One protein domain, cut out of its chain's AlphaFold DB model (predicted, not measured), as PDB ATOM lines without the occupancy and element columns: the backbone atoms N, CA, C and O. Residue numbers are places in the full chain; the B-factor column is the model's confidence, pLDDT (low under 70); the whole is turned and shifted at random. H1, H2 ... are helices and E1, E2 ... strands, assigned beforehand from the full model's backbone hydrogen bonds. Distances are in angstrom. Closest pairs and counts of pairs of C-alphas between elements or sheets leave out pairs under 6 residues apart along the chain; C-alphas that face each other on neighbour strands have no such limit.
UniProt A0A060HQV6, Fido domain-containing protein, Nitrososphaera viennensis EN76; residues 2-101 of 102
ATOM      1  N   GLU A   2      -5.018  32.163  26.425       93.88
ATOM      2  CA  GLU A   2      -5.724  32.485  27.679       93.88
ATOM      3  C   GLU A   2      -5.705  31.325  28.687       93.88
ATOM      4  O   GLU A   2      -5.151  31.493  29.772       93.88
ATOM      5  N   ALA A   3      -6.166  30.141  28.272       92.75
ATOM      6  CA  ALA A   3      -6.245  28.963  29.133       92.75
ATOM      7  C   ALA A   3      -4.900  28.596  29.782       92.75
ATOM      8  O   ALA A   3      -4.795  28.559  31.000       92.75
ATOM      9  N   ILE A   4      -3.835  28.426  28.989       94.69
ATOM     10  CA  ILE A   4      -2.498  28.071  29.506       94.69
ATOM     11  C   ILE A   4      -1.999  29.115  30.519       94.69
ATOM     12  O   ILE A   4      -1.378  28.761  31.514       94.69
ATOM     13  N   ILE A   5      -2.264  30.405  30.292       94.69
ATOM     14  CA  ILE A   5      -1.789  31.464  31.190       94.69
ATOM     15  C   ILE A   5      -2.564  31.468  32.513       94.69
ATOM     16  O   ILE A   5      -1.934  31.584  33.562       94.69
ATOM     17  N   ARG A   6      -3.899  31.379  32.469       93.00
ATOM     18  CA  ARG A   6      -4.758  31.545  33.656       93.00
ATOM     19  C   ARG A   6      -4.955  30.265  34.457       93.00
ATOM     20  O   ARG A   6      -5.045  30.334  35.673       93.00
ATOM     21  N   TRP A   7      -4.993  29.114  33.793       92.38
ATOM     22  CA  TRP A   7      -5.195  27.816  34.444       92.38
ATOM     23  C   TRP A   7      -3.899  27.259  35.030       92.38
ATOM     24  O   TRP A   7      -3.934  26.333  35.828       92.38
ATOM     25  N   HIS A   8      -2.762  27.840  34.633       92.25
ATOM     26  CA  HIS A   8      -1.444  27.564  35.190       92.25
ATOM     27  C   HIS A   8      -1.088  26.056  35.261       92.25
ATOM     28  O   HIS A   8      -0.665  25.585  36.316       92.25
ATOM     29  N   PRO A   9      -1.242  25.285  34.160       95.56
ATOM     30  CA  PRO A   9      -1.076  23.828  34.168       95.56
ATOM     31  C   PRO A   9       0.354  23.354  34.474       95.56
ATOM     32  O   PRO A   9       0.545  22.200  34.847       95.56
ATOM     33  N   PHE A  10       1.361  24.212  34.305       96.69
ATOM     34  CA  PHE A  10       2.759  23.901  34.606       96.69
ATOM     35  C   PHE A  10       3.213  24.579  35.904       96.69
ATOM     36  O   PHE A  10       2.749  25.675  36.229       96.69
ATOM     37  N   THR A  11       4.185  23.982  36.602       96.38
ATOM     38  CA  THR A  11       4.809  24.567  37.806       96.38
ATOM     39  C   THR A  11       5.441  25.933  37.517       96.38
ATOM     40  O   THR A  11       5.274  26.875  38.286       96.38
ATOM     41  N   ASP A  12       6.104  26.069  36.368       94.75
ATOM     42  CA  ASP A  12       6.597  27.336  35.824       94.75
ATOM     43  C   ASP A  12       6.489  27.308  34.288       94.75
ATOM     44  O   ASP A  12       6.252  26.278  33.663       94.75
ATOM     45  N   GLY A  13       6.639  28.465  33.654       94.50
ATOM     46  CA  GLY A  13       6.759  28.582  32.210       94.50
ATOM     47  C   GLY A  13       5.448  28.876  31.497       94.50
ATOM     48  O   GLY A  13       5.504  29.223  30.326       94.50
ATOM     49  N   ASN A  14       4.297  28.888  32.177       96.12
ATOM     50  CA  ASN A  14       2.967  29.045  31.560       96.12
ATOM     51  C   ASN A  14       2.873  30.178  30.524       96.12
ATOM     52  O   ASN A  14       2.359  29.990  29.425       96.12
ATOM     53  N   LYS A  15       3.438  31.352  30.829       94.38
ATOM     54  CA  LYS A  15       3.451  32.508  29.913       94.38
ATOM     55  C   LYS A  15       4.306  32.265  28.661       94.38
ATOM     56  O   LYS A  15       3.888  32.615  27.559       94.38
ATOM     57  N   ARG A  16       5.484  31.650  28.831       94.94
ATOM     58  CA  ARG A  16       6.404  31.282  27.740       94.94
ATOM     59  C   ARG A  16       5.777  30.183  26.882       94.94
ATOM     60  O   ARG A  16       5.666  30.349  25.672       94.94
ATOM     61  N   THR A  17       5.259  29.136  27.519       96.75
ATOM     62  CA  THR A  17       4.579  28.019  26.858       96.75
ATOM     63  C   THR A  17       3.355  28.485  26.078       96.75
ATOM     64  O   THR A  17       3.180  28.097  24.929       96.75
ATOM     65  N   ALA A  18       2.541  29.385  26.635       96.50
ATOM     66  CA  ALA A  18       1.387  29.936  25.931       96.50
ATOM     67  C   ALA A  18       1.776  30.709  24.664       96.50
ATOM     68  O   ALA A  18       1.060  30.641  23.665       96.50
ATOM     69  N   LEU A  19       2.887  31.446  24.700       95.69
ATOM     70  CA  LEU A  19       3.384  32.198  23.551       95.69
ATOM     71  C   LEU A  19       3.935  31.266  22.464       95.69
ATOM     72  O   LEU A  19       3.596  31.435  21.293       95.69
ATOM     73  N   VAL A  20       4.712  30.252  22.856       95.81
ATOM     74  CA  VAL A  20       5.231  29.225  21.940       95.81
ATOM     75  C   VAL A  20       4.088  28.426  21.317       95.81
ATOM     76  O   VAL A  20       4.081  28.234  20.107       95.81
ATOM     77  N   ALA A  21       3.074  28.041  22.095       97.00
ATOM     78  CA  ALA A  21       1.905  27.322  21.592       97.00
ATOM     79  C   ALA A  21       1.137  28.128  20.531       97.00
ATOM     80  O   ALA A  21       0.735  27.575  19.510       97.00
ATOM     81  N   VAL A  22       0.972  29.444  20.724       96.44
ATOM     82  CA  VAL A  22       0.374  30.318  19.697       96.44
ATOM     83  C   VAL A  22       1.260  30.397  18.456       96.44
ATOM     84  O   VAL A  22       0.745  30.330  17.344       96.44
ATOM     85  N   SER A  23       2.577  30.526  18.633       95.94
ATOM     86  CA  SER A  23       3.523  30.562  17.516       95.94
ATOM     87  C   SER A  23       3.476  29.272  16.694       95.94
ATOM     88  O   SER A  23       3.425  29.336  15.470       95.94
ATOM     89  N   ALA A  24       3.449  28.114  17.358       96.88
ATOM     90  CA  ALA A  24       3.362  26.808  16.714       96.88
ATOM     91  C   ALA A  24       2.025  26.634  15.980       96.88
ATOM     92  O   ALA A  24       2.014  26.256  14.812       96.88
ATOM     93  N   TYR A  25       0.911  26.987  16.630       96.81
ATOM     94  CA  TYR A  25      -0.414  26.954  16.011       96.81
ATOM     95  C   TYR A  25      -0.466  27.803  14.736       96.81
ATOM     96  O   TYR A  25      -0.937  27.339  13.702       96.81
ATOM     97  N   LEU A  26       0.049  29.034  14.781       96.12
ATOM     98  CA  LEU A  26       0.093  29.899  13.605       96.12
ATOM     99  C   LEU A  26       0.986  29.328  12.502       96.12
ATOM    100  O   LEU A  26       0.569  29.325  11.347       96.12
ATOM    101  N   ALA A  27       2.159  28.796  12.851       94.69
ATOM    102  CA  ALA A  27       3.099  28.236  11.884       94.69
ATOM    103  C   ALA A  27       2.505  27.056  11.102       94.69
ATOM    104  O   ALA A  27       2.672  26.994   9.886       94.69
ATOM    105  N   ILE A  28       1.765  26.171  11.782       97.00
ATOM    106  CA  ILE A  28       1.034  25.056  11.151       97.00
ATOM    107  C   ILE A  28      -0.005  25.575  10.148       97.00
ATOM    108  O   ILE A  28      -0.230  24.956   9.116       97.00
ATOM    109  N   ASN A  29      -0.598  26.739  10.420       96.62
ATOM    110  CA  ASN A  29      -1.599  27.377   9.564       96.62
ATOM    111  C   ASN A  29      -0.995  28.369   8.548       96.62
ATOM    112  O   ASN A  29      -1.721  29.195   8.002       96.62
ATOM    113  N   GLY A  30       0.322  28.340   8.307       94.69
ATOM    114  CA  GLY A  30       0.965  29.206   7.312       94.69
ATOM    115  C   GLY A  30       1.166  30.660   7.757       94.69
ATOM    116  O   GLY A  30       1.428  31.524   6.926       94.69
ATOM    117  N   TYR A  31       1.084  30.949   9.056       95.88
ATOM    118  CA  TYR A  31       1.326  32.277   9.624       95.88
ATOM    119  C   TYR A  31       2.585  32.304  10.491       95.88
ATOM    120  O   TYR A  31       2.866  31.390  11.261       95.88
ATOM    121  N   LEU A  32       3.318  33.411  10.441       94.12
ATOM    122  CA  LEU A  32       4.427  33.692  11.338       94.12
ATOM    123  C   LEU A  32       3.967  34.631  12.453       94.12
ATOM    124  O   LEU A  32       3.493  35.737  12.183       94.12
ATOM    125  N   LEU A  33       4.148  34.224  13.710       93.88
ATOM    126  CA  LEU A  33       4.011  35.133  14.845       93.88
ATOM    127  C   LEU A  33       5.302  35.929  15.018       93.88
ATOM    128  O   LEU A  33       6.340  35.392  15.389       93.88
ATOM    129  N   ILE A  34       5.224  37.239  14.835       91.94
ATOM    130  CA  ILE A  34       6.334  38.135  15.131       91.94
ATOM    131  C   ILE A  34       6.108  38.603  16.572       91.94
ATOM    132  O   ILE A  34       5.145  39.314  16.861       91.94
ATOM    133  N   VAL A  35       6.964  38.234  17.520       89.06
ATOM    134  CA  VAL A  35       6.759  38.550  18.949       89.06
ATOM    135  C   VAL A  35       7.289  39.954  19.279       89.06
ATOM    136  O   VAL A  35       8.459  40.232  19.029       89.06
ATOM    137  N   PRO A  36       6.462  40.896  19.776       88.19
ATOM    138  CA  PRO A  36       6.952  42.216  20.175       88.19
ATOM    139  C   PRO A  36       7.553  42.178  21.587       88.19
ATOM    140  O   PRO A  36       7.144  41.363  22.410       88.19
ATOM    141  N   LEU A  37       8.421  43.135  21.932       86.94
ATOM    142  CA  LEU A  37       8.913  43.300  23.313       86.94
ATOM    143  C   LEU A  37       7.767  43.494  24.325       86.94
ATOM    144  O   LEU A  37       7.828  43.033  25.463       86.94
ATOM    145  N   SER A  38       6.665  44.113  23.890       87.88
ATOM    146  CA  SER A  38       5.453  44.284  24.697       87.88
ATOM    147  C   SER A  38       4.704  42.977  24.989       87.88
ATOM    148  O   SER A  38       3.794  42.988  25.820       87.88
ATOM    149  N   ALA A  39       5.078  41.848  24.371       90.38
ATOM    150  CA  ALA A  39       4.465  40.544  24.621       90.38
ATOM    151  C   ALA A  39       4.623  40.096  26.079       90.38
ATOM    152  O   ALA A  39       3.705  39.489  26.633       90.38
ATOM    153  N   VAL A  40       5.736  40.448  26.733       90.75
ATOM    154  CA  VAL A  40       5.953  40.147  28.159       90.75
ATOM    155  C   VAL A  40       4.891  40.842  29.009       90.75
ATOM    156  O   VAL A  40       4.162  40.196  29.757       90.75
ATOM    157  N   ARG A  41       4.721  42.159  28.835       92.31
ATOM    158  CA  ARG A  41       3.698  42.923  29.563       92.31
ATOM    159  C   ARG A  41       2.288  42.442  29.226       92.31
ATOM    160  O   ARG A  41       1.444  42.358  30.111       92.31
ATOM    161  N   TYR A  42       2.037  42.099  27.965       94.00
ATOM    162  CA  TYR A  42       0.732  41.614  27.522       94.00
ATOM    163  C   TYR A  42       0.356  40.276  28.172       94.00
ATOM    164  O   TYR A  42      -0.733  40.148  28.723       94.00
ATOM    165  N   THR A  43       1.270  39.303  28.189       94.06
ATOM    166  CA  THR A  43       1.039  37.999  28.836       94.06
ATOM    167  C   THR A  43       0.880  38.113  30.351       94.06
ATOM    168  O   THR A  43       0.052  37.411  30.928       94.06
ATOM    169  N   VAL A  44       1.595  39.038  31.002       93.69
ATOM    170  CA  VAL A  44       1.379  39.365  32.424       93.69
ATOM    171  C   VAL A  44      -0.003  39.979  32.656       93.69
ATOM    172  O   VAL A  44      -0.670  39.606  33.615       93.69
ATOM    173  N   ASN A  45      -0.467  40.878  31.784       93.81
ATOM    174  CA  ASN A  45      -1.800  41.471  31.911       93.81
ATOM    175  C   ASN A  45      -2.917  40.423  31.771       93.81
ATOM    176  O   ASN A  45      -3.885  40.491  32.516       93.81
ATOM    177  N   ILE A  46      -2.762  39.432  30.882       93.56
ATOM    178  CA  ILE A  46      -3.699  38.299  30.777       93.56
ATOM    179  C   ILE A  46      -3.743  37.509  32.092       93.56
ATOM    180  O   ILE A  46      -4.821  37.145  32.547       93.56
ATOM    181  N   ALA A  47      -2.586  37.267  32.718       92.50
ATOM    182  CA  ALA A  47      -2.512  36.549  33.993       92.50
ATOM    183  C   ALA A  47      -3.147  37.327  35.161       92.50
ATOM    184  O   ALA A  47      -3.636  36.719  36.105       92.50
ATOM    185  N   LYS A  48      -3.127  38.664  35.106       92.31
ATOM    186  CA  LYS A  48      -3.716  39.540  36.130       92.31
ATOM    187  C   LYS A  48      -5.232  39.707  36.005       92.31
ATOM    188  O   LYS A  48      -5.835  40.248  36.925       92.31
ATOM    189  N   GLU A  49      -5.842  39.297  34.895       88.81
ATOM    190  CA  GLU A  49      -7.288  39.415  34.709       88.81
ATOM    191  C   GLU A  49      -8.027  38.409  35.603       88.81
ATOM    192  O   GLU A  49      -8.026  37.198  35.362       88.81
ATOM    193  N   GLN A  50      -8.649  38.932  36.659       82.00
ATOM    194  CA  GLN A  50      -9.361  38.142  37.663       82.00
ATOM    195  C   GLN A  50     -10.838  37.946  37.326       82.00
ATOM    196  O   GLN A  50     -11.486  37.097  37.931       82.00
ATOM    197  N   ARG A  51     -11.389  38.689  36.357       85.94
ATOM    198  CA  ARG A  51     -12.790  38.519  35.962       85.94
ATOM    199  C   ARG A  51     -12.979  37.162  35.294       85.94
ATOM    200  O   ARG A  51     -12.329  36.845  34.297       85.94
ATOM    201  N   THR A  52     -13.856  36.349  35.863       82.88
ATOM    202  CA  THR A  52     -14.158  34.987  35.399       82.88
ATOM    203  C   THR A  52     -15.555  34.858  34.803       82.88
ATOM    204  O   THR A  52     -15.898  33.782  34.318       82.88
ATOM    205  N   ASP A  53     -16.347  35.934  34.775       91.81
ATOM    206  CA  ASP A  53     -17.666  35.918  34.151       91.81
ATOM    207  C   ASP A  53     -17.566  35.661  32.637       91.81
ATOM    208  O   ASP A  53     -16.608  36.062  31.965       91.81
ATOM    209  N   ALA A  54     -18.574  34.977  32.089       88.12
ATOM    210  CA  ALA A  54     -18.584  34.544  30.691       88.12
ATOM    211  C   ALA A  54     -18.380  35.712  29.708       88.12
ATOM    212  O   ALA A  54     -17.658  35.580  28.715       88.12
ATOM    213  N   ASN A  55     -18.945  36.882  30.016       91.25
ATOM    214  CA  ASN A  55     -18.835  38.073  29.180       91.25
ATOM    215  C   ASN A  55     -17.416  38.663  29.196       91.25
ATOM    216  O   ASN A  55     -16.893  39.046  28.145       91.25
ATOM    217  N   SER A  56     -16.769  38.729  30.360       89.50
ATOM    218  CA  SER A  56     -15.378  39.174  30.486       89.50
ATOM    219  C   SER A  56     -14.406  38.210  29.816       89.50
ATOM    220  O   SER A  56     -13.520  38.665  29.090       89.50
ATOM    221  N   ASN A  57     -14.612  36.897  29.954       90.38
ATOM    222  CA  ASN A  57     -13.796  35.890  29.269       90.38
ATOM    223  C   ASN A  57     -13.906  36.034  27.743       90.38
ATOM    224  O   ASN A  57     -12.888  36.080  27.049       90.38
ATOM    225  N   ALA A  58     -15.120  36.206  27.210       92.50
ATOM    226  CA  ALA A  58     -15.323  36.438  25.781       92.50
ATOM    227  C   ALA A  58     -14.615  37.720  25.295       92.50
ATOM    228  O   ALA A  58     -13.957  37.721  24.248       92.50
ATOM    229  N   LYS A  59     -14.684  38.812  26.072       94.44
ATOM    230  CA  LYS A  59     -13.963  40.065  25.776       94.44
ATOM    231  C   LYS A  59     -12.445  39.871  25.800       94.44
ATOM    232  O   LYS A  59     -11.763  40.353  24.890       94.44
ATOM    233  N   LEU A  60     -11.923  39.146  26.787       93.12
ATOM    234  CA  LEU A  60     -10.500  38.845  26.920       93.12
ATOM    235  C   LEU A  60     -10.004  38.030  25.724       93.12
ATOM    236  O   LEU A  60      -9.058  38.450  25.055       93.12
ATOM    237  N   VAL A  61     -10.680  36.933  25.384       94.19
ATOM    238  CA  VAL A  61     -10.335  36.087  24.229       94.19
ATOM    239  C   VAL A  61     -10.374  36.892  22.930       94.19
ATOM    240  O   VAL A  61      -9.439  36.821  22.130       94.19
ATOM    241  N   LYS A  62     -11.387  37.747  22.739       96.19
ATOM    242  CA  LYS A  62     -11.467  38.645  21.576       96.19
ATOM    243  C   LYS A  62     -10.300  39.636  21.525       96.19
ATOM    244  O   LYS A  62      -9.788  39.927  20.443       96.19
ATOM    245  N   SER A  63      -9.859  40.154  22.672       95.56
ATOM    246  CA  SER A  63      -8.688  41.036  22.754       95.56
ATOM    247  C   SER A  63      -7.395  40.303  22.377       95.56
ATOM    248  O   SER A  63      -6.586  40.846  21.625       95.56
ATOM    249  N   ILE A  64      -7.254  39.047  22.813       95.62
ATOM    250  CA  ILE A  64      -6.119  38.176  22.502       95.62
ATOM    251  C   ILE A  64      -6.094  37.867  21.010       95.62
ATOM    252  O   ILE A  64      -5.058  38.043  20.378       95.62
ATOM    253  N   ALA A  65      -7.231  37.509  20.413       96.19
ATOM    254  CA  ALA A  65      -7.330  37.275  18.975       96.19
ATOM    255  C   ALA A  65      -6.919  38.515  18.159       96.19
ATOM    256  O   ALA A  65      -6.136  38.409  17.215       96.19
ATOM    257  N   LYS A  66      -7.376  39.714  18.559       96.44
ATOM    258  CA  LYS A  66      -6.953  40.980  17.934       96.44
ATOM    259  C   LYS A  66      -5.451  41.220  18.080       96.44
ATOM    260  O   LYS A  66      -4.808  41.664  17.129       96.44
ATOM    261  N   TRP A  67      -4.892  40.945  19.258       95.44
ATOM    262  CA  TRP A  67      -3.462  41.090  19.501       95.44
ATOM    263  C   TRP A  67      -2.654  40.124  18.636       95.44
ATOM    264  O   TRP A  67      -1.700  40.557  18.001       95.44
ATOM    265  N   ILE A  68      -3.058  38.856  18.545       95.12
ATOM    266  CA  ILE A  68      -2.397  37.851  17.706       95.12
ATOM    267  C   ILE A  68      -2.432  38.295  16.242       95.12
ATOM    268  O   ILE A  68      -1.373  38.417  15.635       95.12
ATOM    269  N   LYS A  69      -3.611  38.662  15.719       94.12
ATOM    270  CA  LYS A  69      -3.782  39.119  14.329       94.12
ATOM    271  C   LYS A  69      -2.895  40.317  13.985       94.12
ATOM    272  O   LYS A  69      -2.349  40.390  12.894       94.12
ATOM    273  N   LYS A  70      -2.729  41.261  14.918       92.88
ATOM    274  CA  LYS A  70      -1.857  42.436  14.737       92.88
ATOM    275  C   LYS A  70      -0.369  42.073  14.660       92.88
ATOM    276  O   LYS A  70       0.417  42.842  14.108       92.88
ATOM    277  N   HIS A  71       0.029  40.960  15.267       92.62
ATOM    278  CA  HIS A  71       1.425  40.547  15.381       92.62
ATOM    279  C   HIS A  71       1.755  39.305  14.542       92.62
ATOM    280  O   HIS A  71       2.863  38.791  14.667       92.62
ATOM    281  N   SER A  72       0.841  38.862  13.681       93.38
ATOM    282  CA  SER A  72       1.032  37.750  12.752       93.38
ATOM    283  C   SER A  72       1.021  38.223  11.300       93.38
ATOM    284  O   SER A  72       0.261  39.130  10.970       93.38
ATOM    285  N   ALA A  73       1.787  37.563  10.437       92.56
ATOM    286  CA  ALA A  73       1.739  37.734   8.983       92.56
ATOM    287  C   ALA A  73       1.699  36.369   8.285       92.56
ATOM    288  O   ALA A  73       2.182  35.397   8.874       92.56
ATOM    289  N   PRO A  74       1.144  36.266   7.065       92.56
ATOM    290  CA  PRO A  74       1.324  35.083   6.231       92.56
ATOM    291  C   PRO A  74       2.816  34.792   6.038       92.56
ATOM    292  O   PRO A  74       3.607  35.710   5.833       92.56
ATOM    293  N   LYS A  75       3.210  33.521   6.118       86.88
ATOM    294  CA  LYS A  75       4.612  33.094   6.001       86.88
ATOM    295  C   LYS A  75       5.185  33.357   4.603       86.88
ATOM    296  O   LYS A  75       6.380  33.589   4.472       86.88
ATOM    297  N   GLU A  76       4.330  33.310   3.588       84.50
ATOM    298  CA  GLU A  76       4.694  33.470   2.175       84.50
ATOM    299  C   GLU A  76       4.894  34.939   1.774       84.50
ATOM    300  O   GLU A  76       5.557  35.225   0.782       84.50
ATOM    301  N   ASP A  77       4.373  35.884   2.563       84.56
ATOM    302  CA  ASP A  77       4.459  37.311   2.264       84.56
ATOM    303  C   ASP A  77       5.688  37.944   2.935       84.56
ATOM    304  O   ASP A  77       5.630  38.514   4.032       84.56
ATOM    305  N   SER A  78       6.834  37.839   2.257       78.94
ATOM    306  CA  SER A  78       8.101  38.422   2.714       78.94
ATOM    307  C   SER A  78       8.020  39.940   2.899       78.94
ATOM    308  O   SER A  78       8.651  40.479   3.814       78.94
ATOM    309  N   ASN A  79       7.219  40.631   2.082       80.12
ATOM    310  CA  ASN A  79       7.051  42.081   2.148       80.12
ATOM    311  C   ASN A  79       6.292  42.486   3.417       80.12
ATOM    312  O   ASN A  79       6.705  43.414   4.117       80.12
ATOM    313  N   GLU A  80       5.224  41.767   3.760       80.00
ATOM    314  CA  GLU A  80       4.451  42.013   4.980       80.00
ATOM    315  C   GLU A  80       5.260  41.692   6.242       80.00
ATOM    316  O   GLU A  80       5.251  42.470   7.206       80.00
ATOM    317  N   ILE A  81       6.033  40.600   6.229       80.81
ATOM    318  CA  ILE A  81       6.961  40.262   7.318       80.81
ATOM    319  C   ILE A  81       7.959  41.404   7.530       80.81
ATOM    320  O   ILE A  81       8.121  41.887   8.658       80.81
ATOM    321  N   GLN A  82       8.586  41.884   6.454       78.69
ATOM    322  CA  GLN A  82       9.580  42.951   6.521       78.69
ATOM    323  C   GLN A  82       8.952  44.285   6.945       78.69
ATOM    324  O   GLN A  82       9.523  45.008   7.763       78.69
ATOM    325  N   ARG A  83       7.726  44.583   6.498       83.44
ATOM    326  CA  ARG A  83       6.959  45.760   6.928       83.44
ATOM    327  C   ARG A  83       6.678  45.739   8.428       83.44
ATOM    328  O   ARG A  83       6.898  46.745   9.112       83.44
ATOM    329  N   ILE A  84       6.208  44.612   8.967       81.19
ATOM    330  CA  ILE A  84       5.938  44.470  10.403       81.19
ATOM    331  C   ILE A  84       7.240  44.531  11.206       81.19
ATOM    332  O   ILE A  84       7.262  45.151  12.274       81.19
ATOM    333  N   PHE A  85       8.318  43.927  10.705       80.00
ATOM    334  CA  PHE A  85       9.630  43.963  11.344       80.00
ATOM    335  C   PHE A  85      10.196  45.390  11.399       80.00
ATOM    336  O   PHE A  85      10.490  45.894  12.483       80.00
ATOM    337  N   ASN A  86      10.225  46.100  10.269       80.12
ATOM    338  CA  ASN A  86      10.717  47.477  10.175       80.12
ATOM    339  C   ASN A  86       9.905  48.438  11.048       80.12
ATOM    340  O   ASN A  86      10.467  49.269  11.765       80.12
ATOM    341  N   LYS A  87       8.574  48.282  11.068       80.00
ATOM    342  CA  LYS A  87       7.697  49.051  11.962       80.00
ATOM    343  C   LYS A  87       8.066  48.854  13.435       80.00
ATOM    344  O   LYS A  87       7.949  49.789  14.225       80.00
ATOM    345  N   ARG A  88       8.508  47.656  13.823       74.00
ATOM    346  CA  ARG A  88       8.914  47.360  15.204       74.00
ATOM    347  C   ARG A  88      10.279  47.915  15.535       74.00
ATOM    348  O   ARG A  88      10.393  48.562  16.567       74.00
ATOM    349  N   VAL A  89      11.266  47.713  14.665       75.44
ATOM    350  CA  VAL A  89      12.613  48.266  14.851       75.44
ATOM    351  C   VAL A  89      12.530  49.783  15.023       75.44
ATOM    352  O   VAL A  89      13.055  50.313  15.997       75.44
ATOM    353  N   LYS A  90      11.752  50.473  14.178       71.56
ATOM    354  CA  LYS A  90      11.535  51.923  14.291       71.56
ATOM    355  C   LYS A  90      10.897  52.332  15.626       71.56
ATOM    356  O   LYS A  90      11.361  53.275  16.262       71.56
ATOM    357  N   ASN A  91       9.875  51.606  16.082       67.62
ATOM    358  CA  ASN A  91       9.228  51.875  17.372       67.62
ATOM    359  C   ASN A  91      10.150  51.593  18.568       67.62
ATOM    360  O   ASN A  91      10.087  52.304  19.568       67.62
ATOM    361  N   SER A  92      11.008  50.575  18.478       62.78
ATOM    362  CA  SER A  92      12.000  50.260  19.505       62.78
ATOM    363  C   SER A  92      13.096  51.321  19.568       62.78
ATOM    364  O   SER A  92      13.396  51.795  20.657       62.78
ATOM    365  N   ILE A  93      13.640  51.753  18.426       65.50
ATOM    366  CA  ILE A  93      14.655  52.815  18.370       65.50
ATOM    367  C   ILE A  93      14.090  54.123  18.927       65.50
ATOM    368  O   ILE A  93      14.722  54.729  19.783       65.50
ATOM    369  N   SER A  94      12.869  54.503  18.533       61.88
ATOM    370  CA  SER A  94      12.192  55.683  19.083       61.88
ATOM    371  C   SER A  94      12.041  55.618  20.605       61.88
ATOM    372  O   SER A  94      12.164  56.642  21.268       61.88
ATOM    373  N   PHE A  95      11.792  54.433  21.168       57.75
ATOM    374  CA  PHE A  95      11.695  54.243  22.616       57.75
ATOM    375  C   PHE A  95      13.053  54.401  23.322       57.75
ATOM    376  O   PHE A  95      13.107  54.943  24.423       57.75
ATOM    377  N   PHE A  96      14.147  53.960  22.690       59.81
ATOM    378  CA  PHE A  96      15.504  54.139  23.215       59.81
ATOM    379  C   PHE A  96      15.978  55.592  23.115       59.81
ATOM    380  O   PHE A  96      16.517  56.113  24.088       59.81
ATOM    381  N   THR A  97      15.719  56.280  22.001       61.25
ATOM    382  CA  THR A  97      16.099  57.693  21.839       61.25
ATOM    383  C   THR A  97      15.329  58.612  22.786       61.25
ATOM    384  O   THR A  97      15.900  59.569  23.288       61.25
ATOM    385  N   MET A  98      14.064  58.306  23.103       58.31
ATOM    386  CA  MET A  98      13.280  59.093  24.071       58.31
ATOM    387  C   MET A  98      13.758  58.940  25.523       58.31
ATOM    388  O   MET A  98      13.504  59.821  26.334       58.31
ATOM    389  N   ARG A  99      14.432  57.834  25.862       54.91
ATOM    390  CA  ARG A  99      14.955  57.573  27.215       54.91
ATOM    391  C   ARG A  99      16.348  58.143  27.475       54.91
ATOM    392  O   ARG A  99      16.754  58.164  28.624       54.91
ATOM    393  N   LEU A 100      17.071  58.567  26.438       53.03
ATOM    394  CA  LEU A 100      18.408  59.165  26.564       53.03
ATOM    395  C   LEU A 100      18.375  60.698  26.714       53.03
ATOM    396  O   LEU A 100      19.424  61.310  26.866       53.03
ATOM    397  N   VAL A 101      17.189  61.313  26.654       53.94
ATOM    398  CA  VAL A 101      16.979  62.775  26.738       53.94
ATOM    399  C   VAL A 101      16.258  63.170  28.046       53.94
ATOM    400  O   VAL A 101      15.755  64.281  28.174       53.94
TER     401      VAL A 101
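Overview. This is residues 2 to 101 of the 102 residues of the protein "Fido domain-containing protein" of Nitrososphaera viennensis EN76 (UniProt A0A060HQV6). Helices H2, H3 and H4 make a loose body, with short H1 at one end and the tiny two-stranded sheet E1 E2 at the other. Beyond the sheet, the long helix H5 crosses that end, about perpendicular to H4, and residues 93 to 101 stick out free. The 100 printed residues run H1, H2, E1, H3, H4, E2, H5, with the strands antiparallel; the class is mostly helix. The whole is only just loose, close to compact, with a radius of gyration of the C-alphas of 15.4 A and spans of 40 by 39 by 28 A.

Along the chain. H1, residues 2 to 7, begins at C-alpha 2 (-5.724, 32.485, 27.679). H2 is residues 14 to 28, 20.9 A long, E1 is 31 to 33 and H3 is 39 to 48, 14.2 A. H4 is residues 54 to 71, 25.9 A, E2 is 72 to 74, and H5 is 78 to 99, 31.8 A, ending at C-alpha 99 (14.955, 57.573, 27.215).

Arrangement. H1 and H2 form a helical hairpin, a shallow tilt of 31 degrees; H2 touches with residues 14 to 18 alone, closest C-alphas Ile 5 and Asn 14, 5.3 A. H1 touches H3 at a steep tilt of 49 degrees, closest C-alphas Arg 6 and Ala 47, 5.5 A. H1 and H4 only just touch, with 3 pairs of C-alphas within 8 A, the closest those of Glu 2 and Val 61, 6.8 A. Between E1 and E2, N 32 and O 73 are 2.8 A apart, within hydrogen-bond range. The closest C-alphas of E2 and H5 are those of Ala 73 and Ile 81, 6.0 A. In H1 to H5 every O i to N i+4 pair is within hydrogen-bond range.

Size, cuts and confidence. The C-alphas of Ala 54 and Val 101, the two farthest apart, are 45.6 A apart. The printed part has no cut and no long link. Residues 91 to 101 have pLDDT under 70.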